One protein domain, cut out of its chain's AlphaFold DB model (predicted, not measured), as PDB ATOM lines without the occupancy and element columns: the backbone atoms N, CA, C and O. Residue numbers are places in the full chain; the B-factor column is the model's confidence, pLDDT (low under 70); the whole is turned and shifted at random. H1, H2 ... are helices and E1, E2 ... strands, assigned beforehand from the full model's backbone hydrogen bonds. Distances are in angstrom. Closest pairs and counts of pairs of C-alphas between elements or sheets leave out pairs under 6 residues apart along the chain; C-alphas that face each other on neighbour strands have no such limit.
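What this domain is: This is residues 239 to 346, 405 to 448 and 488 to 510 of the 713 residues of an uncharacterized protein of Planctomycetes bacterium (UniProt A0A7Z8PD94). The domain is one wide, twisted sheet of seven strands, with a helical hairpin, H2 and H3, extending from the ends of E3 and E4; its tip, residues 303 to 308, sticks out. The short helices H1 and H5 pack on one face of the sheet, and H4 sits beyond the edge strand E4. The printed part has 175 residues with five named helices and seven named strands, along the chain E1 E2 H1 E3 H2 H3 E4 H4 H5 E5 E6 E7. The sheet runs E1 E2 E7 E6 E5 E3 E4, neighbours antiparallel, and the class is mixed, helices and strands. The whole is only just loose, close to compact, with a radius of gyration of the C-alphas of 18.9 A and spans of 58 by 39 by 29 A.

How they stand to each other: Edge strand E1, residues 241 to 243, forms a hairpin with E2, residues 246 to 254; N 241 and O 248 are 2.9 A apart. E2 neighbours E7, residues 498 to 505, with N 251 and O 501 at 2.7 A. E7 forms a hairpin with E6, residues 488 to 495, with N 491 and O 502 at 2.7 A. E6 neighbours E5, residues 439 to 446, with N 444 and O 490 at 2.8 A; E5 bends by 51 degrees at residue 442. E5 neighbours E3, residues 279 to 286, with N 282 and O 443 at 2.8 A. E3 neighbours edge strand E4, residues 327 to 335, with N 332 and O 281 at 2.8 A. H2, residues 287 to 303, and H3, residues 311 to 324, form a helical hairpin: they touch at a shallow tilt of 23 degrees, opposite ways, the closest C-alphas being those of Gly 287 and Glu 324, 4.3 A. H2 only grazes the sheet, with residues 287 to 290. H5, residues 425 to 431, is over E5 at a height over the sheet of 8.2 A, along the strands at 20 degrees on the local plane; the closest C-alphas of the two are those of Trp 427 and Ala 445, 5.5 A. H1, residues 267 to 270, is on the same face at a height of 8.3 A. H4, residues 407 to 414, is not on the sheet. Each O i to N i+4 pair is within hydrogen-bond range in H2, but 8 of 10 in H3, 3 of 4 in H4 and 2 of 3 in H5; H1 is too short for such a pair.

Where its parts are: E1 begins at C-alpha 241, (285.522, 276.958, 273.834). E2 is 26.9 A long, E3 23.7 A, H2 23.9 A, H3 21.2 A and E4 24.9 A. E5 is 21.4 A long, E6 23.9 A and E7 23.6 A, ending at C-alpha 505, (281.047, 282.428, 282.246).

The domain as a whole: The C-alphas farthest apart, those of Gly 306 and Gly 340, are 59.0 A apart. Residues 347 to 404 and 449 to 487 are not printed, with C-alpha gaps of 5.4 A and 6.6 A. The link from E2 to H1, 12 residues, is long. Confidence is under 70 at residues 301, 304, 309 and 507 to 510.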
ATOM      1  N   GLN A 239     291.998 280.419 274.535       90.56
ATOM      2  CA  GLN A 239     291.095 279.379 273.945       90.56
ATOM      3  C   GLN A 239     289.618 279.647 274.142       90.56
ATOM      4  O   GLN A 239     289.095 279.344 275.208       90.56
ATOM      5  N   ILE A 240     288.935 280.114 273.089       89.88
ATOM      6  CA  ILE A 240     287.471 280.154 273.070       89.88
ATOM      7  C   ILE A 240     286.956 278.727 272.873       89.88
ATOM      8  O   ILE A 240     287.094 278.146 271.795       89.88
ATOM      9  N   THR A 241     286.326 278.182 273.911       91.56
ATOM     10  CA  THR A 241     285.522 276.958 273.834       91.56
ATOM     11  C   THR A 241     284.083 277.269 274.237       91.56
ATOM     12  O   THR A 241     283.819 277.777 275.329       91.56
ATOM     13  N   ILE A 242     283.137 276.950 273.359       89.81
ATOM     14  CA  ILE A 242     281.704 277.143 273.566       89.81
ATOM     15  C   ILE A 242     281.180 275.985 274.418       89.81
ATOM     16  O   ILE A 242     281.205 274.821 274.015       89.81
ATOM     17  N   LEU A 243     280.680 276.308 275.608       91.31
ATOM     18  CA  LEU A 243     280.138 275.346 276.559       91.31
ATOM     19  C   LEU A 243     278.600 275.393 276.576       91.31
ATOM     20  O   LEU A 243     277.996 276.397 276.196       91.31
ATOM     21  N   PRO A 244     277.925 274.338 277.073       90.44
ATOM     22  CA  PRO A 244     276.482 274.381 277.304       90.44
ATOM     23  C   PRO A 244     276.052 275.548 278.211       90.44
ATOM     24  O   PRO A 244     274.977 276.115 278.013       90.44
ATOM     25  N   ASP A 245     276.909 275.904 279.174       85.75
ATOM     26  CA  ASP A 245     276.669 276.855 280.263       85.75
ATOM     27  C   ASP A 245     277.440 278.187 280.144       85.75
ATOM     28  O   ASP A 245     277.535 278.926 281.128       85.75
ATOM     29  N   GLY A 246     277.994 278.496 278.964       87.94
ATOM     30  CA  GLY A 246     278.684 279.760 278.679       87.94
ATOM     31  C   GLY A 246     279.841 279.616 277.689       87.94
ATOM     32  O   GLY A 246     279.840 278.735 276.832       87.94
ATOM     33  N   ILE A 247     280.852 280.468 277.827       89.50
ATOM     34  CA  ILE A 247     282.148 280.374 277.143       89.50
ATOM     35  C   ILE A 247     283.224 280.055 278.187       89.50
ATOM     36  O   ILE A 247     283.173 280.566 279.308       89.50
ATOM     37  N   LEU A 248     284.186 279.214 277.811       91.88
ATOM     38  CA  LEU A 248     285.508 279.119 278.429       91.88
ATOM     39  C   LEU A 248     286.514 279.846 277.529       91.88
ATOM     40  O   LEU A 248     286.415 279.763 276.308       91.88
ATOM     41  N   GLU A 249     287.447 280.563 278.146       91.44
ATOM     42  CA  GLU A 249     288.448 281.411 277.510       91.44
ATOM     43  C   GLU A 249     289.798 281.237 278.232       91.44
ATOM     44  O   GLU A 249     289.899 281.605 279.400       91.44
ATOM     45  N   GLU A 250     290.827 280.665 277.591       93.12
ATOM     46  CA  GLU A 250     292.116 280.347 278.258       93.12
ATOM     47  C   GLU A 250     293.360 280.996 277.623       93.12
ATOM     48  O   GLU A 250     294.050 280.340 276.854       93.12
ATOM     49  N   ILE A 251     293.660 282.260 277.945       90.81
ATOM     50  CA  ILE A 251     294.847 283.030 277.512       90.81
ATOM     51  C   ILE A 251     296.154 282.468 278.104       90.81
ATOM     52  O   ILE A 251     296.263 282.300 279.315       90.81
ATOM     53  N   HIS A 252     297.179 282.265 277.272       92.00
ATOM     54  CA  HIS A 252     298.562 281.994 277.693       92.00
ATOM     55  C   HIS A 252     299.527 282.955 276.987       92.00
ATOM     56  O   HIS A 252     299.494 283.076 275.765       92.00
ATOM     57  N   ALA A 253     300.428 283.596 277.726       90.12
ATOM     58  CA  ALA A 253     301.471 284.462 277.177       90.12
ATOM     59  C   ALA A 253     302.846 284.068 277.732       90.12
ATOM     60  O   ALA A 253     302.935 283.593 278.864       90.12
ATOM     61  N   PHE A 254     303.901 284.273 276.941       89.69
ATOM     62  CA  PHE A 254     305.265 283.834 277.241       89.69
ATOM     63  C   PHE A 254     306.279 284.959 276.984       89.69
ATOM     64  O   PHE A 254     306.622 285.232 275.834       89.69
ATOM     65  N   GLY A 255     306.755 285.620 278.039       87.12
ATOM     66  CA  GLY A 255     307.723 286.717 278.019       87.12
ATOM     67  C   GLY A 255     308.265 287.035 279.425       87.12
ATOM     68  O   GLY A 255     307.548 286.879 280.415       87.12
ATOM     69  N   PRO A 256     309.516 287.518 279.551       82.88
ATOM     70  CA  PRO A 256     310.285 287.493 280.807       82.88
ATOM     71  C   PRO A 256     309.775 288.423 281.921       82.88
ATOM     72  O   PRO A 256     310.266 288.363 283.044       82.88
ATOM     73  N   ASN A 257     308.814 289.296 281.613       80.75
ATOM     74  CA  ASN A 257     308.338 290.368 282.489       80.75
ATOM     75  C   ASN A 257     306.831 290.289 282.791       80.75
ATOM     76  O   ASN A 257     306.290 291.174 283.447       80.75
ATOM     77  N   LEU A 258     306.135 289.232 282.349       80.12
ATOM     78  CA  LEU A 258     304.674 289.112 282.485       80.12
ATOM     79  C   LEU A 258     304.173 289.058 283.941       80.12
ATOM     80  O   LEU A 258     302.990 289.274 284.190       80.12
ATOM     81  N   HIS A 259     305.059 288.779 284.899       82.56
ATOM     82  CA  HIS A 259     304.767 288.786 286.331       82.56
ATOM     83  C   HIS A 259     304.963 290.161 287.002       82.56
ATOM     84  O   HIS A 259     304.643 290.304 288.184       82.56
ATOM     85  N   GLN A 260     305.515 291.171 286.314       86.25
ATOM     86  CA  GLN A 260     305.831 292.452 286.953       86.25
ATOM     87  C   GLN A 260     304.556 293.157 287.448       86.25
ATOM     88  O   GLN A 260     303.542 293.235 286.757       86.25
ATOM     89  N   GLY A 261     304.599 293.639 288.692       87.62
ATOM     90  CA  GLY A 261     303.454 294.263 289.360       87.62
ATOM     91  C   GLY A 261     302.422 293.301 289.964       87.62
ATOM     92  O   GLY A 261     301.440 293.765 290.545       87.62
ATOM     93  N   SER A 262     302.639 291.986 289.871       92.81
ATOM     94  CA  SER A 262     301.711 290.948 290.339       92.81
ATOM     95  C   SER A 262     302.264 290.164 291.538       92.81
ATOM     96  O   SER A 262     303.447 289.840 291.582       92.81
ATOM     97  N   GLN A 263     301.404 289.799 292.493       95.88
ATOM     98  CA  GLN A 263     301.728 288.878 293.602       95.88
ATOM     99  C   GLN A 263     300.534 287.966 293.937       95.88
ATOM    100  O   GLN A 263     299.429 288.212 293.467       95.88
ATOM    101  N   GLU A 264     300.731 286.930 294.762       97.12
ATOM    102  CA  GLU A 264     299.656 286.012 295.191       97.12
ATOM    103  C   GLU A 264     298.495 286.773 295.867       97.12
ATOM    104  O   GLU A 264     298.712 287.672 296.687       97.12
ATOM    105  N   VAL A 265     297.254 286.387 295.557       96.75
ATOM    106  CA  VAL A 265     296.049 286.908 296.220       96.75
ATOM    107  C   VAL A 265     296.003 286.492 297.697       96.75
ATOM    108  O   VAL A 265     295.940 285.308 298.034       96.75
ATOM    109  N   ASP A 266     295.929 287.473 298.599       96.31
ATOM    110  CA  ASP A 266     295.736 287.247 300.031       96.31
ATOM    111  C   ASP A 266     294.306 286.775 300.338       96.31
ATOM    112  O   ASP A 266     293.357 287.562 300.456       96.31
ATOM    113  N   LEU A 267     294.168 285.466 300.560       94.44
ATOM    114  CA  LEU A 267     292.926 284.842 301.012       94.44
ATOM    115  C   LEU A 267     292.357 285.472 302.294       94.44
ATOM    116  O   LEU A 267     291.138 285.483 302.449       94.44
ATOM    117  N   ALA A 268     293.176 286.024 303.199       94.62
ATOM    118  CA  ALA A 268     292.681 286.653 304.427       94.62
ATOM    119  C   ALA A 268     291.980 288.003 304.180       94.62
ATOM    120  O   ALA A 268     291.214 288.459 305.035       94.62
ATOM    121  N   THR A 269     292.201 288.621 303.016       94.75
ATOM    122  CA  THR A 269     291.479 289.811 302.543       94.75
ATOM    123  C   THR A 269     290.208 289.418 301.776       94.75
ATOM    124  O   THR A 269     289.159 290.041 301.962       94.75
ATOM    125  N   VAL A 270     290.239 288.325 301.000       95.31
ATOM    126  CA  VAL A 270     289.046 287.754 300.333       95.31
ATOM    127  C   VAL A 270     288.031 287.201 301.342       95.31
ATOM    128  O   VAL A 270     286.827 287.392 301.192       95.31
ATOM    129  N   ASP A 271     288.499 286.561 302.413       95.56
ATOM    130  CA  ASP A 271     287.657 285.960 303.453       95.56
ATOM    131  C   ASP A 271     286.856 286.985 304.287       95.56
ATOM    132  O   ASP A 271     285.942 286.613 305.018       95.56
ATOM    133  N   ARG A 272     287.138 288.288 304.140       95.56
ATOM    134  CA  ARG A 272     286.339 289.374 304.743       95.56
ATOM    135  C   ARG A 272     285.179 289.851 303.862       95.56
ATOM    136  O   ARG A 272     284.361 290.654 304.314       95.56
ATOM    137  N   ILE A 273     285.110 289.408 302.606       95.69
ATOM    138  CA  ILE A 273     283.971 289.665 301.716       95.69
ATOM    139  C   ILE A 273     282.798 288.791 302.199       95.69
ATOM    140  O   ILE A 273     283.028 287.622 302.502       95.69
ATOM    141  N   PRO A 274     281.549 289.283 302.282       94.56
ATOM    142  CA  PRO A 274     280.413 288.486 302.750       94.56
ATOM    143  C   PRO A 274     280.215 287.186 301.954       94.56
ATOM    144  O   PRO A 274     280.300 287.177 300.727       94.56
ATOM    145  N   ALA A 275     279.922 286.078 302.644       91.44
ATOM    146  CA  ALA A 275     279.733 284.761 302.017       91.44
ATOM    147  C   ALA A 275     278.483 284.666 301.112       91.44
ATOM    148  O   ALA A 275     278.319 283.695 300.373       91.44
ATOM    149  N   ASP A 276     277.596 285.658 301.177       90.31
ATOM    150  CA  ASP A 276     276.418 285.829 300.329       90.31
ATOM    151  C   ASP A 276     276.640 286.787 299.144       90.31
ATOM    152  O   ASP A 276     275.695 287.017 298.386       90.31
ATOM    153  N   ALA A 277     277.865 287.299 298.945       93.00
ATOM    154  CA  ALA A 277     278.236 288.096 297.776       93.00
ATOM    155  C   ALA A 277     277.848 287.402 296.457       93.00
ATOM    156  O   ALA A 277     278.003 286.194 296.285       93.00
ATOM    157  N   LEU A 278     277.325 288.199 295.526       90.81
ATOM    158  CA  LEU A 278     276.804 287.760 294.231       90.81
ATOM    159  C   LEU A 278     277.949 287.466 293.262       90.81
ATOM    160  O   LEU A 278     277.903 286.505 292.508       90.81
ATOM    161  N   MET A 279     278.993 288.288 293.319       93.44
ATOM    162  CA  MET A 279     280.284 288.035 292.690       93.44
ATOM    163  C   MET A 279     281.369 288.795 293.444       93.44
ATOM    164  O   MET A 279     281.103 289.863 294.003       93.44
ATOM    165  N   ALA A 280     282.594 288.287 293.413       94.94
ATOM    166  CA  ALA A 280     283.765 289.037 293.844       94.94
ATOM    167  C   ALA A 280     284.984 288.694 292.991       94.94
ATOM    168  O   ALA A 280     285.085 287.591 292.459       94.94
ATOM    169  N   MET A 281     285.908 289.643 292.891       96.06
ATOM    170  CA  MET A 281     287.194 289.522 292.219       96.06
ATOM    171  C   MET A 281     288.273 290.143 293.103       96.06
ATOM    172  O   MET A 281     288.070 291.217 293.666       96.06
ATOM    173  N   ALA A 282     289.411 289.471 293.213       96.62
ATOM    174  CA  ALA A 282     290.583 289.892 293.959       96.62
ATOM    175  C   ALA A 282     291.803 289.956 293.034       96.62
ATOM    176  O   ALA A 282     291.946 289.125 292.138       96.62
ATOM    177  N   VAL A 283     292.669 290.942 293.268       96.62
ATOM    178  CA  VAL A 283     293.913 291.164 292.524       96.62
ATOM    179  C   VAL A 283     295.045 291.387 293.521       96.62
ATOM    180  O   VAL A 283     294.981 292.329 294.314       96.62
ATOM    181  N   GLY A 284     296.064 290.532 293.493       96.88
ATOM    182  CA  GLY A 284     297.299 290.681 294.252       96.88
ATOM    183  C   GLY A 284     298.263 291.613 293.520       96.88
ATOM    184  O   GLY A 284     298.749 291.290 292.439       96.88
ATOM    185  N   ILE A 285     298.522 292.781 294.111       95.00
ATOM    186  CA  ILE A 285     299.298 293.866 293.500       95.00
ATOM    187  C   ILE A 285     300.663 293.957 294.190       95.00
ATOM    188  O   ILE A 285     300.734 294.128 295.412       95.00
ATOM    189  N   ASP A 286     301.735 293.850 293.404       95.31
ATOM    190  CA  ASP A 286     303.096 294.211 293.804       95.31
ATOM    191  C   ASP A 286     303.389 295.641 293.343       95.31
ATOM    192  O   ASP A 286     304.018 295.874 292.308       95.31
ATOM    193  N   GLY A 287     302.893 296.610 294.115       92.50
ATOM    194  CA  GLY A 287     303.068 298.032 293.837       92.50
ATOM    195  C   GLY A 287     304.528 298.429 293.602       92.50
ATOM    196  O   GLY A 287     304.818 299.200 292.687       92.50
ATOM    197  N   THR A 288     305.457 297.829 294.351       93.12
ATOM    198  CA  THR A 288     306.899 298.095 294.232       93.12
ATOM    199  C   THR A 288     307.450 297.678 292.865       93.12
ATOM    200  O   THR A 288     308.193 298.433 292.235       93.12
ATOM    201  N   SER A 289     307.100 296.483 292.378       90.81
ATOM    202  CA  SER A 289     307.538 296.040 291.046       90.81
ATOM    203  C   SER A 289     306.769 296.723 289.914       90.81
ATOM    204  O   SER A 289     307.363 296.968 288.869       90.81
ATOM    205  N   LEU A 290     305.501 297.100 290.117       87.00
ATOM    206  CA  LEU A 290     304.725 297.862 289.131       87.00
ATOM    207  C   LEU A 290     305.279 299.284 288.939       87.00
ATOM    208  O   LEU A 290     305.395 299.757 287.810       87.00
ATOM    209  N   ALA A 291     305.657 299.955 290.030       88.50
ATOM    210  CA  ALA A 291     306.288 301.270 289.975       88.50
ATOM    211  C   ALA A 291     307.675 301.212 289.319       88.50
ATOM    212  O   ALA A 291     308.001 302.095 288.529       88.50
ATOM    213  N   ARG A 292     308.464 300.153 289.574       89.62
ATOM    214  CA  ARG A 292     309.737 299.926 288.869       89.62
ATOM    215  C   ARG A 292     309.520 299.714 287.373       89.62
ATOM    216  O   ARG A 292     310.120 300.440 286.596       89.62
ATOM    217  N   PHE A 293     308.622 298.803 286.988       83.75
ATOM    218  CA  PHE A 293     308.269 298.548 285.587       83.75
ATOM    219  C   PHE A 293     307.922 299.842 284.844       83.75
ATOM    220  O   PHE A 293     308.453 300.126 283.772       83.75
ATOM    221  N   ALA A 294     307.054 300.656 285.447       82.88
ATOM    222  CA  ALA A 294     306.630 301.915 284.862       82.88
ATOM    223  C   ALA A 294     307.730 302.996 284.885       82.88
ATOM    224  O   ALA A 294     307.770 303.808 283.965       82.88
ATOM    225  N   SER A 295     308.642 303.006 285.867       85.31
ATOM    226  CA  SER A 295     309.834 303.873 285.828       85.31
ATOM    227  C   SER A 295     310.754 303.465 284.684       85.31
ATOM    228  O   SER A 295     311.075 304.305 283.857       85.31
ATOM    229  N   ASP A 296     311.084 302.175 284.568       83.94
ATOM    230  CA  ASP A 296     311.930 301.642 283.499       83.94
ATOM    231  C   ASP A 296     311.339 301.990 282.115       83.94
ATOM    232  O   ASP A 296     312.069 302.430 281.227       83.94
ATOM    233  N   MET A 297     310.011 301.881 281.946       76.44
ATOM    234  CA  MET A 297     309.295 302.351 280.749       76.44
ATOM    235  C   MET A 297     309.449 303.856 280.500       76.44
ATOM    236  O   MET A 297     309.690 304.264 279.365       76.44
ATOM    237  N   MET A 298     309.274 304.687 281.529       80.19
ATOM    238  CA  MET A 298     309.322 306.148 281.405       80.19
ATOM    239  C   MET A 298     310.744 306.658 281.159       80.19
ATOM    240  O   MET A 298     310.923 307.558 280.345       80.19
ATOM    241  N   ASP A 299     311.754 306.055 281.786       82.38
ATOM    242  CA  ASP A 299     313.171 306.359 281.569       82.38
ATOM    243  C   ASP A 299     313.608 305.971 280.143       82.38
ATOM    244  O   ASP A 299     314.371 306.695 279.500       82.38
ATOM    245  N   GLN A 300     313.073 304.870 279.598       74.19
ATOM    246  CA  GLN A 300     313.303 304.452 278.208       74.19
ATOM    247  C   GLN A 300     312.552 305.340 277.203       74.19
ATOM    248  O   GLN A 300     313.123 305.712 276.180       74.19
ATOM    249  N   ALA A 301     311.315 305.746 277.505       69.94
ATOM    250  CA  ALA A 301     310.566 306.707 276.693       69.94
ATOM    251  C   ALA A 301     311.211 308.106 276.702       69.94
ATOM    252  O   ALA A 301     311.252 308.762 275.666       69.94
ATOM    253  N   ALA A 302     311.770 308.540 277.836       76.00
ATOM    254  CA  ALA A 302     312.547 309.772 277.954       76.00
ATOM    255  C   ALA A 302     313.839 309.709 277.129       76.00
ATOM    256  O   ALA A 302     314.113 310.608 276.335       76.00
ATOM    257  N   ALA A 303     314.598 308.615 277.245       78.19
ATOM    258  CA  ALA A 303     315.791 308.385 276.431       78.19
ATOM    259  C   ALA A 303     315.495 308.327 274.919       78.19
ATOM    260  O   ALA A 303     316.393 308.591 274.126       78.19
ATOM    261  N   ALA A 304     314.253 308.015 274.532       69.75
ATOM    262  CA  ALA A 304     313.775 308.007 273.150       69.75
ATOM    263  C   ALA A 304     313.101 309.322 272.689       69.75
ATOM    264  O   ALA A 304     312.676 309.409 271.538       69.75
ATOM    265  N   ALA A 305     312.961 310.321 273.572       70.94
ATOM    266  CA  ALA A 305     312.308 311.609 273.294       70.94
ATOM    267  C   ALA A 305     313.223 312.835 273.506       70.94
ATOM    268  O   ALA A 305     312.862 313.950 273.125       70.94
ATOM    269  N   GLY A 306     314.397 312.646 274.116       78.50
ATOM    270  CA  GLY A 306     315.341 313.720 274.422       78.50
ATOM    271  C   GLY A 306     314.883 314.620 275.577       78.50
ATOM    272  O   GLY A 306     314.157 314.196 276.476       78.50
ATOM    273  N   ASP A 307     315.330 315.880 275.568       76.62
ATOM    274  CA  ASP A 307     315.058 316.844 276.649       76.62
ATOM    275  C   ASP A 307     313.581 317.314 276.709       76.62
ATOM    276  O   ASP A 307     313.125 317.770 277.761       76.62
ATOM    277  N   ASP A 308     312.812 317.198 275.616       70.31
ATOM    278  CA  ASP A 308     311.441 317.733 275.476       70.31
ATOM    279  C   ASP A 308     310.344 316.745 275.948       70.31
ATOM    280  O   ASP A 308     309.347 316.484 275.269       70.31
ATOM    281  N   LEU A 309     310.493 316.212 277.166       69.44
ATOM    282  CA  LEU A 309     309.450 315.421 277.835       69.44
ATOM    283  C   LEU A 309     308.154 316.244 278.042       69.44
ATOM    284  O   LEU A 309     308.187 317.262 278.745       69.44
ATOM    285  N   PRO A 310     306.983 315.797 277.536       77.19
ATOM    286  CA  PRO A 310     305.719 316.502 277.743       77.19
ATOM    287  C   PRO A 310     305.363 316.663 279.226       77.19
ATOM    288  O   PRO A 310     305.553 315.753 280.032       77.19
ATOM    289  N   ALA A 311     304.745 317.790 279.596       78.44
ATOM    290  CA  ALA A 311     304.306 318.043 280.976       78.44
ATOM    291  C   ALA A 311     303.301 316.992 281.504       78.44
ATOM    292  O   ALA A 311     303.178 316.787 282.710       78.44
ATOM    293  N   GLU A 312     302.617 316.286 280.603       73.50
ATOM    294  CA  GLU A 312     301.756 315.134 280.899       73.50
ATOM    295  C   GLU A 312     302.551 313.952 281.486       73.50
ATOM    296  O   GLU A 312     302.081 313.299 282.418       73.50
ATOM    297  N   MET A 313     303.796 313.728 281.048       72.25
ATOM    298  CA  MET A 313     304.665 312.690 281.616       72.25
ATOM    299  C   MET A 313     305.067 312.977 283.068       72.25
ATOM    300  O   MET A 313     305.226 312.042 283.852       72.25
ATOM    301  N   GLN A 314     305.121 314.245 283.487       71.31
ATOM    302  CA  GLN A 314     305.329 314.591 284.901       71.31
ATOM    303  C   GLN A 314     304.120 314.199 285.772       71.31
ATOM    304  O   GLN A 314     304.291 313.829 286.934       71.31
ATOM    305  N   GLN A 315     302.905 314.210 285.209       77.00
ATOM    306  CA  GLN A 315     301.706 313.700 285.888       77.00
ATOM    307  C   GLN A 315     301.723 312.168 285.974       77.00
ATOM    308  O   GLN A 315     301.315 311.619 286.996       77.00
ATOM    309  N   ILE A 316     302.259 311.478 284.957       75.75
ATOM    310  CA  ILE A 316     302.485 310.025 285.015       75.75
ATOM    311  C   ILE A 316     303.458 309.685 286.152       75.75
ATOM    312  O   ILE A 316     303.116 308.855 286.986       75.75
ATOM    313  N   VAL A 317     304.606 310.365 286.271       74.94
ATOM    314  CA  VAL A 317     305.563 310.142 287.380       74.94
ATOM    315  C   VAL A 317     304.906 310.347 288.754       74.94
ATOM    316  O   VAL A 317     305.099 309.531 289.655       74.94
ATOM    317  N   ALA A 318     304.066 311.376 288.908       76.44
ATOM    318  CA  ALA A 318     303.290 311.599 290.133       76.44
ATOM    319  C   ALA A 318     302.219 310.520 290.399       76.44
ATOM    320  O   ALA A 318     301.797 310.347 291.540       76.44
ATOM    321  N   MET A 319     301.787 309.780 289.374       77.19
ATOM    322  CA  MET A 319     300.921 308.608 289.508       77.19
ATOM    323  C   MET A 319     301.720 307.333 289.839       77.19
ATOM    324  O   MET A 319     301.213 306.483 290.566       77.19
ATOM    325  N   LEU A 320     302.972 307.199 289.380       79.25
ATOM    326  CA  LEU A 320     303.804 306.015 289.652       79.25
ATOM    327  C   LEU A 320     304.162 305.864 291.138       79.25
ATOM    328  O   LEU A 320     304.165 304.750 291.658       79.25
ATOM    329  N   SER A 321     304.389 306.969 291.854       80.69
ATOM    330  CA  SER A 321     304.628 306.937 293.307       80.69
ATOM    331  C   SER A 321     303.402 306.480 294.111       80.69
ATOM    332  O   SER A 321     303.549 305.929 295.204       80.69
ATOM    333  N   LEU A 322     302.189 306.638 293.565       83.44
ATOM    334  CA  LEU A 322     300.974 306.054 294.138       83.44
ATOM    335  C   LEU A 322     300.957 304.533 293.961       83.44
ATOM    336  O   LEU A 322     300.509 303.829 294.867       83.44
ATOM    337  N   LEU A 323     301.455 304.032 292.823       83.25
ATOM    338  CA  LEU A 323     301.551 302.597 292.547       83.25
ATOM    339  C   LEU A 323     302.529 301.911 293.503       83.25
ATOM    340  O   LEU A 323     302.184 300.855 294.017       83.25
ATOM    341  N   GLU A 324     303.679 302.526 293.812       87.31
ATOM    342  CA  GLU A 324     304.704 301.946 294.704       87.31
ATOM    343  C   GLU A 324     304.119 301.511 296.060       87.31
ATOM    344  O   GLU A 324     304.440 300.443 296.579       87.31
ATOM    345  N   GLY A 325     303.192 302.299 296.613       84.44
ATOM    346  CA  GLY A 325     302.535 301.982 297.879       84.44
ATOM    347  C   GLY A 325     301.485 300.860 297.813       84.44
ATOM    348  O   GLY A 325     301.053 300.382 298.867       84.44
ATOM    349  N   LEU A 326     301.013 300.444 296.633       89.75
ATOM    350  CA  LEU A 326     299.913 299.476 296.472       89.75
ATOM    351  C   LEU A 326     300.376 298.018 296.638       89.75
ATOM    352  O   LEU A 326     300.140 297.176 295.778       89.75
ATOM    353  N   GLN A 327     301.000 297.698 297.771       94.94
ATOM    354  CA  GLN A 327     301.355 296.326 298.133       94.94
ATOM    355  C   GLN A 327     300.199 295.649 298.886       94.94
ATOM    356  O   GLN A 327     299.881 296.032 300.014       94.94
ATOM    357  N   GLY A 328     299.574 294.621 298.308       95.62
ATOM    358  CA  GLY A 328     298.526 293.856 298.998       95.62
ATOM    359  C   GLY A 328     297.583 293.112 298.059       95.62
ATOM    360  O   GLY A 328     297.991 292.649 296.995       95.62
ATOM    361  N   SER A 329     296.312 292.992 298.443       97.12
ATOM    362  CA  SER A 329     295.253 292.533 297.542       97.12
ATOM    363  C   SER A 329     294.103 293.531 297.499       97.12
ATOM    364  O   SER A 329     293.466 293.810 298.511       97.12
ATOM    365  N   ALA A 330     293.817 294.061 296.314       96.44
ATOM    366  CA  ALA A 330     292.572 294.779 296.076       96.44
ATOM    367  C   ALA A 330     291.442 293.766 295.855       96.44
ATOM    368  O   ALA A 330     291.668 292.708 295.270       96.44
ATOM    369  N   THR A 331     290.215 294.077 296.280       96.81
ATOM    370  CA  THR A 331     289.044 293.242 295.958       96.81
ATOM    371  C   THR A 331     287.839 294.092 295.601       96.81
ATOM    372  O   THR A 331     287.493 294.984 296.372       96.81
ATOM    373  N   ILE A 332     287.130 293.758 294.530       96.50
ATOM    374  CA  ILE A 332     285.814 294.315 294.205       96.50
ATOM    375  C   ILE A 332     284.742 293.231 294.355       96.50
ATOM    376  O   ILE A 332     284.956 292.089 293.952       96.50
ATOM    377  N   ALA A 333     283.590 293.564 294.935       95.31
ATOM    378  CA  ALA A 333     282.479 292.630 295.106       95.31
ATOM    379  C   ALA A 333     281.115 293.295 294.897       95.31
ATOM    380  O   ALA A 333     280.872 294.402 295.385       95.31
ATOM    381  N   LEU A 334     280.206 292.578 294.231       93.50
ATOM    382  CA  LEU A 334     278.776 292.872 294.263       93.50
ATOM    383  C   LEU A 334     278.135 292.065 295.389       93.50
ATOM    384  O   LEU A 334     278.248 290.841 295.448       93.50
ATOM    385  N   LEU A 335     277.444 292.761 296.279       93.81
ATOM    386  CA  LEU A 335     276.782 292.208 297.451       93.81
ATOM    387  C   LEU A 335     275.261 292.177 297.233       93.81
ATOM    388  O   LEU A 335     274.743 292.952 296.421       93.81
ATOM    389  N   PRO A 336     274.513 291.343 297.976       91.06
ATOM    390  CA  PRO A 336     273.059 291.441 298.034       91.06
ATOM    391  C   PRO A 336     272.589 292.866 298.381       91.06
ATOM    392  O   PRO A 336     273.329 293.637 299.004       91.06
ATOM    393  N   PRO A 337     271.363 293.243 297.985       86.25
ATOM    394  CA  PRO A 337     270.865 294.587 298.203       86.25
ATOM    395  C   PRO A 337     270.650 294.796 299.712       86.25
ATOM    396  O   PRO A 337     269.980 293.974 300.350       86.25
ATOM    397  N   PRO A 338     271.180 295.870 300.327       83.31
ATOM    398  CA  PRO A 338     270.849 296.181 301.713       83.31
ATOM    399  C   PRO A 338     269.334 296.405 301.827       83.31
ATOM    400  O   PRO A 338     268.740 297.025 300.948       83.31
ATOM    401  N   MET A 339     268.693 295.876 302.879       78.81
ATOM    402  CA  MET A 339     267.225 295.757 302.946       78.81
ATOM    403  C   MET A 339     266.491 297.059 302.575       78.81
ATOM    404  O   MET A 339     266.583 298.054 303.292       78.81
ATOM    405  N   GLY A 340     265.731 297.017 301.475       77.00
ATOM    406  CA  GLY A 340     264.976 298.153 300.934       77.00
ATOM    407  C   GLY A 340     265.646 298.899 299.771       77.00
ATOM    408  O   GLY A 340     264.997 299.747 299.167       77.00
ATOM    409  N   ALA A 341     266.897 298.590 299.419       82.44
ATOM    410  CA  ALA A 341     267.546 299.129 298.226       82.44
ATOM    411  C   ALA A 341     267.168 298.326 296.957       82.44
ATOM    412  O   ALA A 341     267.187 297.097 296.994       82.44
ATOM    413  N   PRO A 342     266.885 298.987 295.817       76.19
ATOM    414  CA  PRO A 342     266.573 298.327 294.540       76.19
ATOM    415  C   PRO A 342     267.814 297.956 293.696       76.19
ATOM    416  O   PRO A 342     267.680 297.527 292.551       76.19
ATOM    417  N   PHE A 343     269.020 298.142 294.241       81.38
ATOM    418  CA  PHE A 343     270.312 297.925 293.583       81.38
ATOM    419  C   PHE A 343     271.194 296.986 294.422       81.38
ATOM    420  O   PHE A 343     271.073 297.007 295.652       81.38
ATOM    421  N   PRO A 344     272.106 296.205 293.807       88.00
ATOM    422  CA  PRO A 344     273.073 295.415 294.562       88.00
ATOM    423  C   PRO A 344     273.994 296.333 295.373       88.00
ATOM    424  O   PRO A 344     274.260 297.479 294.998       88.00
ATOM    425  N   GLY A 345     274.516 295.820 296.483       91.94
ATOM    426  CA  GLY A 345     275.606 296.484 297.183       91.94
ATOM    427  C   GLY A 345     276.889 296.446 296.350       91.94
ATOM    428  O   GLY A 345     277.141 295.473 295.645       91.94
ATOM    429  N   LEU A 346     277.728 297.470 296.467       94.50
ATOM    430  CA  LEU A 346     279.096 297.465 295.950       94.50
ATOM    431  C   LEU A 346     280.067 297.464 297.132       94.50
ATOM    432  O   LEU A 346     279.807 298.095 298.161       94.50
ATOM    433  N   THR A 405     278.774 300.341 299.741       94.31
ATOM    434  CA  THR A 405     277.389 300.812 299.895       94.31
ATOM    435  C   THR A 405     276.559 299.978 300.880       94.31
ATOM    436  O   THR A 405     275.363 300.216 301.049       94.31
ATOM    437  N   VAL A 406     277.180 299.013 301.575       94.88
ATOM    438  CA  VAL A 406     276.524 298.127 302.551       94.88
ATOM    439  C   VAL A 406     277.079 298.379 303.962       94.88
ATOM    440  O   VAL A 406     278.081 297.778 304.354       94.88
ATOM    441  N   PRO A 407     276.410 299.200 304.801       93.94
ATOM    442  CA  PRO A 407     276.896 299.514 306.147       93.94
ATOM    443  C   PRO A 407     277.015 298.311 307.095       93.94
ATOM    444  O   PRO A 407     277.639 298.433 308.145       93.94
ATOM    445  N   ALA A 408     276.389 297.170 306.791       93.56
ATOM    446  CA  ALA A 408     276.593 295.934 307.552       93.56
ATOM    447  C   ALA A 408     277.998 295.357 307.316       93.56
ATOM    448  O   ALA A 408     278.739 295.164 308.277       93.56
ATOM    449  N   HIS A 409     278.392 295.216 306.046       95.31
ATOM    450  CA  HIS A 409     279.706 294.716 305.645       95.31
ATOM    451  C   HIS A 409     280.845 295.548 306.246       95.31
ATOM    452  O   HIS A 409     281.785 294.965 306.776       95.31
ATOM    453  N   ALA A 410     280.734 296.883 306.267       96.38
ATOM    454  CA  ALA A 410     281.747 297.745 306.883       96.38
ATOM    455  C   ALA A 410     281.995 297.426 308.370       96.38
ATOM    456  O   ALA A 410     283.144 297.302 308.794       96.38
ATOM    457  N   ARG A 411     280.929 297.205 309.148       95.50
ATOM    458  CA  ARG A 411     281.036 296.816 310.563       95.50
ATOM    459  C   ARG A 411     281.589 295.407 310.739       95.50
ATOM    460  O   ARG A 411     282.391 295.187 311.641       95.50
ATOM    461  N   ASP A 412     281.171 294.465 309.900       94.94
ATOM    462  CA  ASP A 412     281.624 293.072 309.963       94.94
ATOM    463  C   ASP A 412     283.111 292.936 309.593       94.94
ATOM    464  O   ASP A 412     283.854 292.202 310.246       94.94
ATOM    465  N   TRP A 413     283.558 293.724 308.613       96.19
ATOM    466  CA  TRP A 413     284.947 293.850 308.180       96.19
ATOM    467  C   TRP A 413     285.830 294.523 309.241       96.19
ATOM    468  O   TRP A 413     286.878 293.983 309.593       96.19
ATOM    469  N   LEU A 414     285.385 295.646 309.828       96.44
ATOM    470  CA  LEU A 414     286.083 296.299 310.949       96.44
ATOM    471  C   LEU A 414     286.151 295.406 312.198       96.44
ATOM    472  O   LEU A 414     287.117 295.481 312.954       96.44
ATOM    473  N   ALA A 415     285.153 294.545 312.410       95.31
ATOM    474  CA  ALA A 415     285.133 293.564 313.492       95.31
ATOM    475  C   ALA A 415     286.016 292.326 313.232       95.31
ATOM    476  O   ALA A 415     286.070 291.449 314.094       95.31
ATOM    477  N   GLY A 416     286.681 292.227 312.073       91.69
ATOM    478  CA  GLY A 416     287.531 291.086 311.724       91.69
ATOM    479  C   GLY A 416     286.756 289.772 311.617       91.69
ATOM    480  O   GLY A 416     287.217 288.743 312.111       91.69
ATOM    481  N   ARG A 417     285.546 289.799 311.041       90.50
ATOM    482  CA  ARG A 417     284.778 288.574 310.774       90.50
ATOM    483  C   ARG A 417     285.364 287.818 309.577       90.50
ATOM    484  O   ARG A 417     285.842 288.423 308.622       90.50
ATOM    485  N   HIS A 418     285.307 286.494 309.684       79.56
ATOM    486  CA  HIS A 418     285.972 285.506 308.834       79.56
ATOM    487  C   HIS A 418     284.996 284.375 308.466       79.56
ATOM    488  O   HIS A 418     283.970 284.209 309.136       79.56
ATOM    489  N   GLY A 419     285.313 283.585 307.438       71.81
ATOM    490  CA  GLY A 419     284.410 282.593 306.836       71.81
ATOM    491  C   GLY A 419     283.511 283.193 305.749       71.81
ATOM    492  O   GLY A 419     282.318 282.893 305.693       71.81
ATOM    493  N   GLY A 420     284.071 284.097 304.946       85.00
ATOM    494  CA  GLY A 420     283.392 284.891 303.926       85.00
ATOM    495  C   GLY A 420     283.350 284.236 302.543       85.00
ATOM    496  O   GLY A 420     283.235 283.018 302.403       85.00
ATOM    497  N   PHE A 421     283.447 285.050 301.490       91.00
ATOM    498  CA  PHE A 421     283.336 284.604 300.097       91.00
ATOM    499  C   PHE A 421     284.395 283.565 299.707       91.00
ATOM    500  O   PHE A 421     284.111 282.709 298.872       91.00
ATOM    501  N   ALA A 422     285.562 283.563 300.362       92.38
ATOM    502  CA  ALA A 422     286.591 282.535 300.195       92.38
ATOM    503  C   ALA A 422     286.078 281.107 300.499       92.38
ATOM    504  O   ALA A 422     286.511 280.143 299.870       92.38
ATOM    505  N   ALA A 423     285.112 280.962 301.413       90.88
ATOM    506  CA  ALA A 423     284.454 279.691 301.726       90.88
ATOM    507  C   ALA A 423     283.256 279.373 300.803       90.88
ATOM    508  O   ALA A 423     282.609 278.334 300.963       90.88
ATOM    509  N   SER A 424     282.921 280.250 299.848       89.31
ATOM    510  CA  SER A 424     281.786 280.039 298.947       89.31
ATOM    511  C   SER A 424     282.069 278.924 297.925       89.31
ATOM    512  O   SER A 424     283.188 278.810 297.419       89.31
ATOM    513  N   PRO A 425     281.053 278.139 297.515       88.94
ATOM    514  CA  PRO A 425     281.203 277.160 296.435       88.94
ATOM    515  C   PRO A 425     281.572 277.761 295.067       88.94
ATOM    516  O   PRO A 425     281.963 277.017 294.173       88.94
ATOM    517  N   ALA A 426     281.424 279.080 294.881       87.88
ATOM    518  CA  ALA A 426     281.892 279.787 293.691       87.88
ATOM    519  C   ALA A 426     283.407 280.025 293.754       87.88
ATOM    520  O   ALA A 426     284.120 279.664 292.821       87.88
ATOM    521  N   TRP A 427     283.904 280.550 294.880       91.62
ATOM    522  CA  TRP A 427     285.337 280.762 295.088       91.62
ATOM    523  C   TRP A 427     286.121 279.454 295.104       91.62
ATOM    524  O   TRP A 427     287.136 279.362 294.427       91.62
ATOM    525  N   GLN A 428     285.646 278.432 295.824       92.69
ATOM    526  CA  GLN A 428     286.326 277.132 295.884       92.69
ATOM    527  C   GLN A 428     286.465 276.516 294.483       92.69
ATOM    528  O   GLN A 428     287.563 276.148 294.092       92.69
ATOM    529  N   GLN A 429     285.400 276.536 293.668       90.56
ATOM    530  CA  GLN A 429     285.458 276.065 292.280       90.56
ATOM    531  C   GLN A 429     286.504 276.819 291.441       90.56
ATOM    532  O   GLN A 429     287.190 276.189 290.644       90.56
ATOM    533  N   ALA A 430     286.621 278.143 291.603       92.06
ATOM    534  CA  ALA A 430     287.615 278.960 290.906       92.06
ATOM    535  C   ALA A 430     289.047 278.668 291.399       92.06
ATOM    536  O   ALA A 430     289.963 278.504 290.597       92.06
ATOM    537  N   TRP A 431     289.223 278.544 292.717       93.81
ATOM    538  CA  TRP A 431     290.486 278.216 293.378       93.81
ATOM    539  C   TRP A 431     290.997 276.821 292.986       93.81
ATOM    540  O   TRP A 431     292.192 276.646 292.773       93.81
ATOM    541  N   ASP A 432     290.096 275.855 292.794       94.69
ATOM    542  CA  ASP A 432     290.407 274.499 292.325       94.69
ATOM    543  C   ASP A 432     290.890 274.449 290.857       94.69
ATOM    544  O   ASP A 432     291.393 273.415 290.424       94.69
ATOM    545  N   GLN A 433     290.748 275.528 290.068       94.19
ATOM    546  CA  GLN A 433     291.293 275.598 288.697       94.19
ATOM    547  C   GLN A 433     292.730 276.134 288.637       94.19
ATOM    548  O   GLN A 433     293.335 276.148 287.559       94.19
ATOM    549  N   ARG A 434     293.287 276.605 289.762       94.19
ATOM    550  CA  ARG A 434     294.588 277.276 289.757       94.19
ATOM    551  C   ARG A 434     295.732 276.290 289.472       94.19
ATOM    552  O   ARG A 434     295.802 275.235 290.104       94.19
ATOM    553  N   PRO A 435     296.653 276.605 288.545       93.75
ATOM    554  CA  PRO A 435     297.835 275.780 288.325       93.75
ATOM    555  C   PRO A 435     298.758 275.842 289.551       93.75
ATOM    556  O   PRO A 435     299.298 276.896 289.867       93.75
ATOM    557  N   GLU A 436     298.974 274.704 290.224       93.75
ATOM    558  CA  GLU A 436     299.745 274.609 291.484       93.75
ATOM    559  C   GLU A 436     301.191 275.139 291.399       93.75
ATOM    560  O   GLU A 436     301.807 275.419 292.425       93.75
ATOM    561  N   ALA A 437     301.735 275.262 290.185       94.75
ATOM    562  CA  ALA A 437     303.088 275.736 289.905       94.75
ATOM    563  C   ALA A 437     303.185 277.252 289.615       94.75
ATOM    564  O   ALA A 437     304.256 277.711 289.235       94.75
ATOM    565  N   MET A 438     302.096 278.022 289.755       95.25
ATOM    566  CA  MET A 438     302.064 279.459 289.446       95.25
ATOM    567  C   MET A 438     301.470 280.304 290.578       95.25
ATOM    568  O   MET A 438     300.543 279.889 291.274       95.25
ATOM    569  N   THR A 439     301.954 281.540 290.685       95.69
ATOM    570  CA  THR A 439     301.413 282.596 291.547       95.69
ATOM    571  C   THR A 439     300.067 283.065 290.997       95.69
ATOM    572  O   THR A 439     300.007 283.603 289.894       95.69
ATOM    573  N   THR A 440     298.981 282.888 291.746       96.19
ATOM    574  CA  THR A 440     297.626 283.314 291.370       96.19
ATOM    575  C   THR A 440     297.417 284.773 291.777       96.19
ATOM    576  O   THR A 440     297.113 285.068 292.934       96.19
ATOM    577  N   TYR A 441     297.596 285.691 290.825       95.38
ATOM    578  CA  TYR A 441     297.547 287.140 291.054       95.38
ATOM    579  C   TYR A 441     296.179 287.772 290.790       95.38
ATOM    580  O   TYR A 441     295.905 288.873 291.257       95.38
ATOM    581  N   LEU A 442     295.302 287.083 290.067       95.38
ATOM    582  CA  LEU A 442     293.920 287.484 289.830       95.38
ATOM    583  C   LEU A 442     293.032 286.271 290.093       95.38
ATOM    584  O   LEU A 442     293.271 285.200 289.538       95.38
ATOM    585  N   LEU A 443     291.984 286.432 290.898       95.75
ATOM    586  CA  LEU A 443     290.923 285.434 290.988       95.75
ATOM    587  C   LEU A 443     289.581 286.078 291.325       95.75
ATOM    588  O   LEU A 443     289.468 286.863 292.263       95.75
ATOM    589  N   GLY A 444     288.542 285.715 290.587       94.19
ATOM    590  CA  GLY A 444     287.168 286.099 290.863       94.19
ATOM    591  C   GLY A 444     286.179 284.999 290.514       94.19
ATOM    592  O   GLY A 444     286.460 284.119 289.706       94.19
ATOM    593  N   ALA A 445     285.009 285.053 291.141       93.44
ATOM    594  CA  ALA A 445     283.935 284.089 290.956       93.44
ATOM    595  C   ALA A 445     282.561 284.761 291.066       93.44
ATOM    596  O   ALA A 445     282.412 285.796 291.720       93.44
ATOM    597  N   SER A 446     281.551 284.153 290.442       90.19
ATOM    598  CA  SER A 446     280.179 284.663 290.382       90.19
ATOM    599  C   SER A 446     279.153 283.574 290.707       90.19
ATOM    600  O   SER A 446     279.132 282.510 290.082       90.19
ATOM    601  N   ASP A 447     278.251 283.866 291.648       84.50
ATOM    602  CA  ASP A 447     276.924 283.248 291.728       84.50
ATOM    603  C   ASP A 447     276.013 283.966 290.717       84.50
ATOM    604  O   ASP A 447     275.086 284.713 291.049       84.50
ATOM    605  N   THR A 448     276.334 283.744 289.439       78.88
ATOM    606  CA  THR A 448     275.610 284.264 288.280       78.88
ATOM    607  C   THR A 448     274.086 284.041 288.396       78.88
ATOM    608  O   THR A 448     273.353 285.006 288.162       78.88
ATOM    609  N   GLY A 488     280.391 281.206 287.118       87.88
ATOM    610  CA  GLY A 488     281.457 281.854 286.369       87.88
ATOM    611  C   GLY A 488     282.673 282.114 287.253       87.88
ATOM    612  O   GLY A 488     282.531 282.319 288.461       87.88
ATOM    613  N   TYR A 489     283.858 282.120 286.652       92.81
ATOM    614  CA  TYR A 489     285.105 282.499 287.302       92.81
ATOM    615  C   TYR A 489     286.052 283.196 286.325       92.81
ATOM    616  O   TYR A 489     285.936 283.036 285.115       92.81
ATOM    617  N   ILE A 490     286.986 283.963 286.873       94.00
ATOM    618  CA  ILE A 490     288.076 284.636 286.166       94.00
ATOM    619  C   ILE A 490     289.348 284.433 286.985       94.00
ATOM    620  O   ILE A 490     289.307 284.521 288.207       94.00
ATOM    621  N   MET A 491     290.465 284.133 286.339       95.44
ATOM    622  CA  MET A 491     291.733 283.793 286.968       95.44
ATOM    623  C   MET A 491     292.876 284.384 286.152       95.44
ATOM    624  O   MET A 491     292.846 284.328 284.928       95.44
ATOM    625  N   GLY A 492     293.904 284.883 286.824       94.75
ATOM    626  CA  GLY A 492     295.217 285.155 286.253       94.75
ATOM    627  C   GLY A 492     296.284 284.556 287.159       94.75
ATOM    628  O   GLY A 492     296.264 284.763 288.375       94.75
ATOM    629  N   ALA A 493     297.202 283.801 286.567       96.38
ATOM    630  CA  ALA A 493     298.342 283.201 287.238       96.38
ATOM    631  C   ALA A 493     299.638 283.447 286.446       96.38
ATOM    632  O   ALA A 493     299.603 283.535 285.218       96.38
ATOM    633  N   VAL A 494     300.769 283.566 287.144       94.25
ATOM    634  CA  VAL A 494     302.100 283.815 286.562       94.25
ATOM    635  C   VAL A 494     303.181 282.949 287.211       94.25
ATOM    636  O   VAL A 494     303.156 282.714 288.419       94.25
ATOM    637  N   ALA A 495     304.153 282.501 286.421       93.62
ATOM    638  CA  ALA A 495     305.397 281.891 286.889       93.62
ATOM    639  C   ALA A 495     306.525 282.252 285.922       93.62
ATOM    640  O   ALA A 495     306.350 282.073 284.724       93.62
ATOM    641  N   ASP A 496     307.653 282.739 286.442       88.12
ATOM    642  CA  ASP A 496     308.849 283.131 285.686       88.12
ATOM    643  C   ASP A 496     308.538 283.936 284.403       88.12
ATOM    644  O   ASP A 496     308.249 285.134 284.486       88.12
ATOM    645  N   ASP A 497     308.577 283.297 283.231       89.31
ATOM    646  CA  ASP A 497     308.321 283.886 281.912       89.31
ATOM    647  C   ASP A 497     306.932 283.560 281.324       89.31
ATOM    648  O   ASP A 497     306.659 283.921 280.183       89.31
ATOM    649  N   GLN A 498     306.026 282.919 282.068       92.38
ATOM    650  CA  GLN A 498     304.685 282.550 281.608       92.38
ATOM    651  C   GLN A 498     303.572 283.240 282.412       92.38
ATOM    652  O   GLN A 498     303.556 283.217 283.643       92.38
ATOM    653  N   ALA A 499     302.562 283.751 281.704       92.00
ATOM    654  CA  ALA A 499     301.247 284.078 282.254       92.00
ATOM    655  C   ALA A 499     300.169 283.141 281.693       92.00
ATOM    656  O   ALA A 499     300.192 282.786 280.513       92.00
ATOM    657  N   ARG A 500     299.183 282.792 282.524       94.12
ATOM    658  CA  ARG A 500     297.943 282.119 282.122       94.12
ATOM    659  C   ARG A 500     296.747 282.845 282.728       94.12
ATOM    660  O   ARG A 500     296.629 282.935 283.947       94.12
ATOM    661  N   PHE A 501     295.837 283.311 281.885       93.31
ATOM    662  CA  PHE A 501     294.558 283.889 282.279       93.31
ATOM    663  C   PHE A 501     293.426 282.977 281.798       93.31
ATOM    664  O   PHE A 501     293.392 282.590 280.638       93.31
ATOM    665  N   VAL A 502     292.502 282.619 282.684       93.50
ATOM    666  CA  VAL A 502     291.349 281.771 282.359       93.50
ATOM    667  C   VAL A 502     290.080 282.476 282.794       93.50
ATOM    668  O   VAL A 502     289.987 282.931 283.928       93.50
ATOM    669  N   SER A 503     289.070 282.510 281.935       92.75
ATOM    670  CA  SER A 503     287.727 282.935 282.304       92.75
ATOM    671  C   SER A 503     286.693 281.938 281.812       92.75
ATOM    672  O   SER A 503     286.720 281.514 280.660       92.75
ATOM    673  N   LYS A 504     285.742 281.585 282.677       91.94
ATOM    674  CA  LYS A 504     284.524 280.873 282.296       91.94
ATOM    675  C   LYS A 504     283.313 281.686 282.725       91.94
ATOM    676  O   LYS A 504     283.210 282.063 283.890       91.94
ATOM    677  N   GLY A 505     282.330 281.854 281.849       87.12
ATOM    678  CA  GLY A 505     281.047 282.428 282.246       87.12
ATOM    679  C   GLY A 505     280.091 282.684 281.091       87.12
ATOM    680  O   GLY A 505     280.357 282.335 279.945       87.12
ATOM    681  N   LEU A 506     278.975 283.348 281.405       77.50
ATOM    682  CA  LEU A 506     278.009 283.842 280.417       77.50
ATOM    683  C   LEU A 506     278.654 284.797 279.392       77.50
ATOM    684  O   LEU A 506     278.211 284.876 278.248       77.50
ATOM    685  N   PHE A 507     279.720 285.484 279.789       65.56
ATOM    686  CA  PHE A 507     280.575 286.276 278.917       65.56
ATOM    687  C   PHE A 507     282.025 285.861 279.198       65.56
ATOM    688  O   PHE A 507     282.402 285.738 280.367       65.56
ATOM    689  N   GLY A 508     282.814 285.619 278.146       59.44
ATOM    690  CA  GLY A 508     284.265 285.434 278.267       59.44
ATOM    691  C   GLY A 508     284.911 286.670 278.897       59.44
ATOM    692  O   GLY A 508     284.408 287.784 278.739       59.44
ATOM    693  N   GLY A 509     285.981 286.468 279.664       54.09
ATOM    694  CA  GLY A 509     286.558 287.488 280.543       54.09
ATOM    695  C   GLY A 509     287.280 288.630 279.833       54.09
ATOM    696  O   GLY A 509     287.607 289.611 280.500       54.09
ATOM    697  N   SER A 510     287.536 288.525 278.528       53.00
ATOM    698  CA  SER A 510     288.247 289.556 277.769       53.00
ATOM    699  C   SER A 510     287.456 290.123 276.583       53.00
ATOM    700  O   SER A 510     286.282 289.824 276.346       53.00
TER     701      SER A 510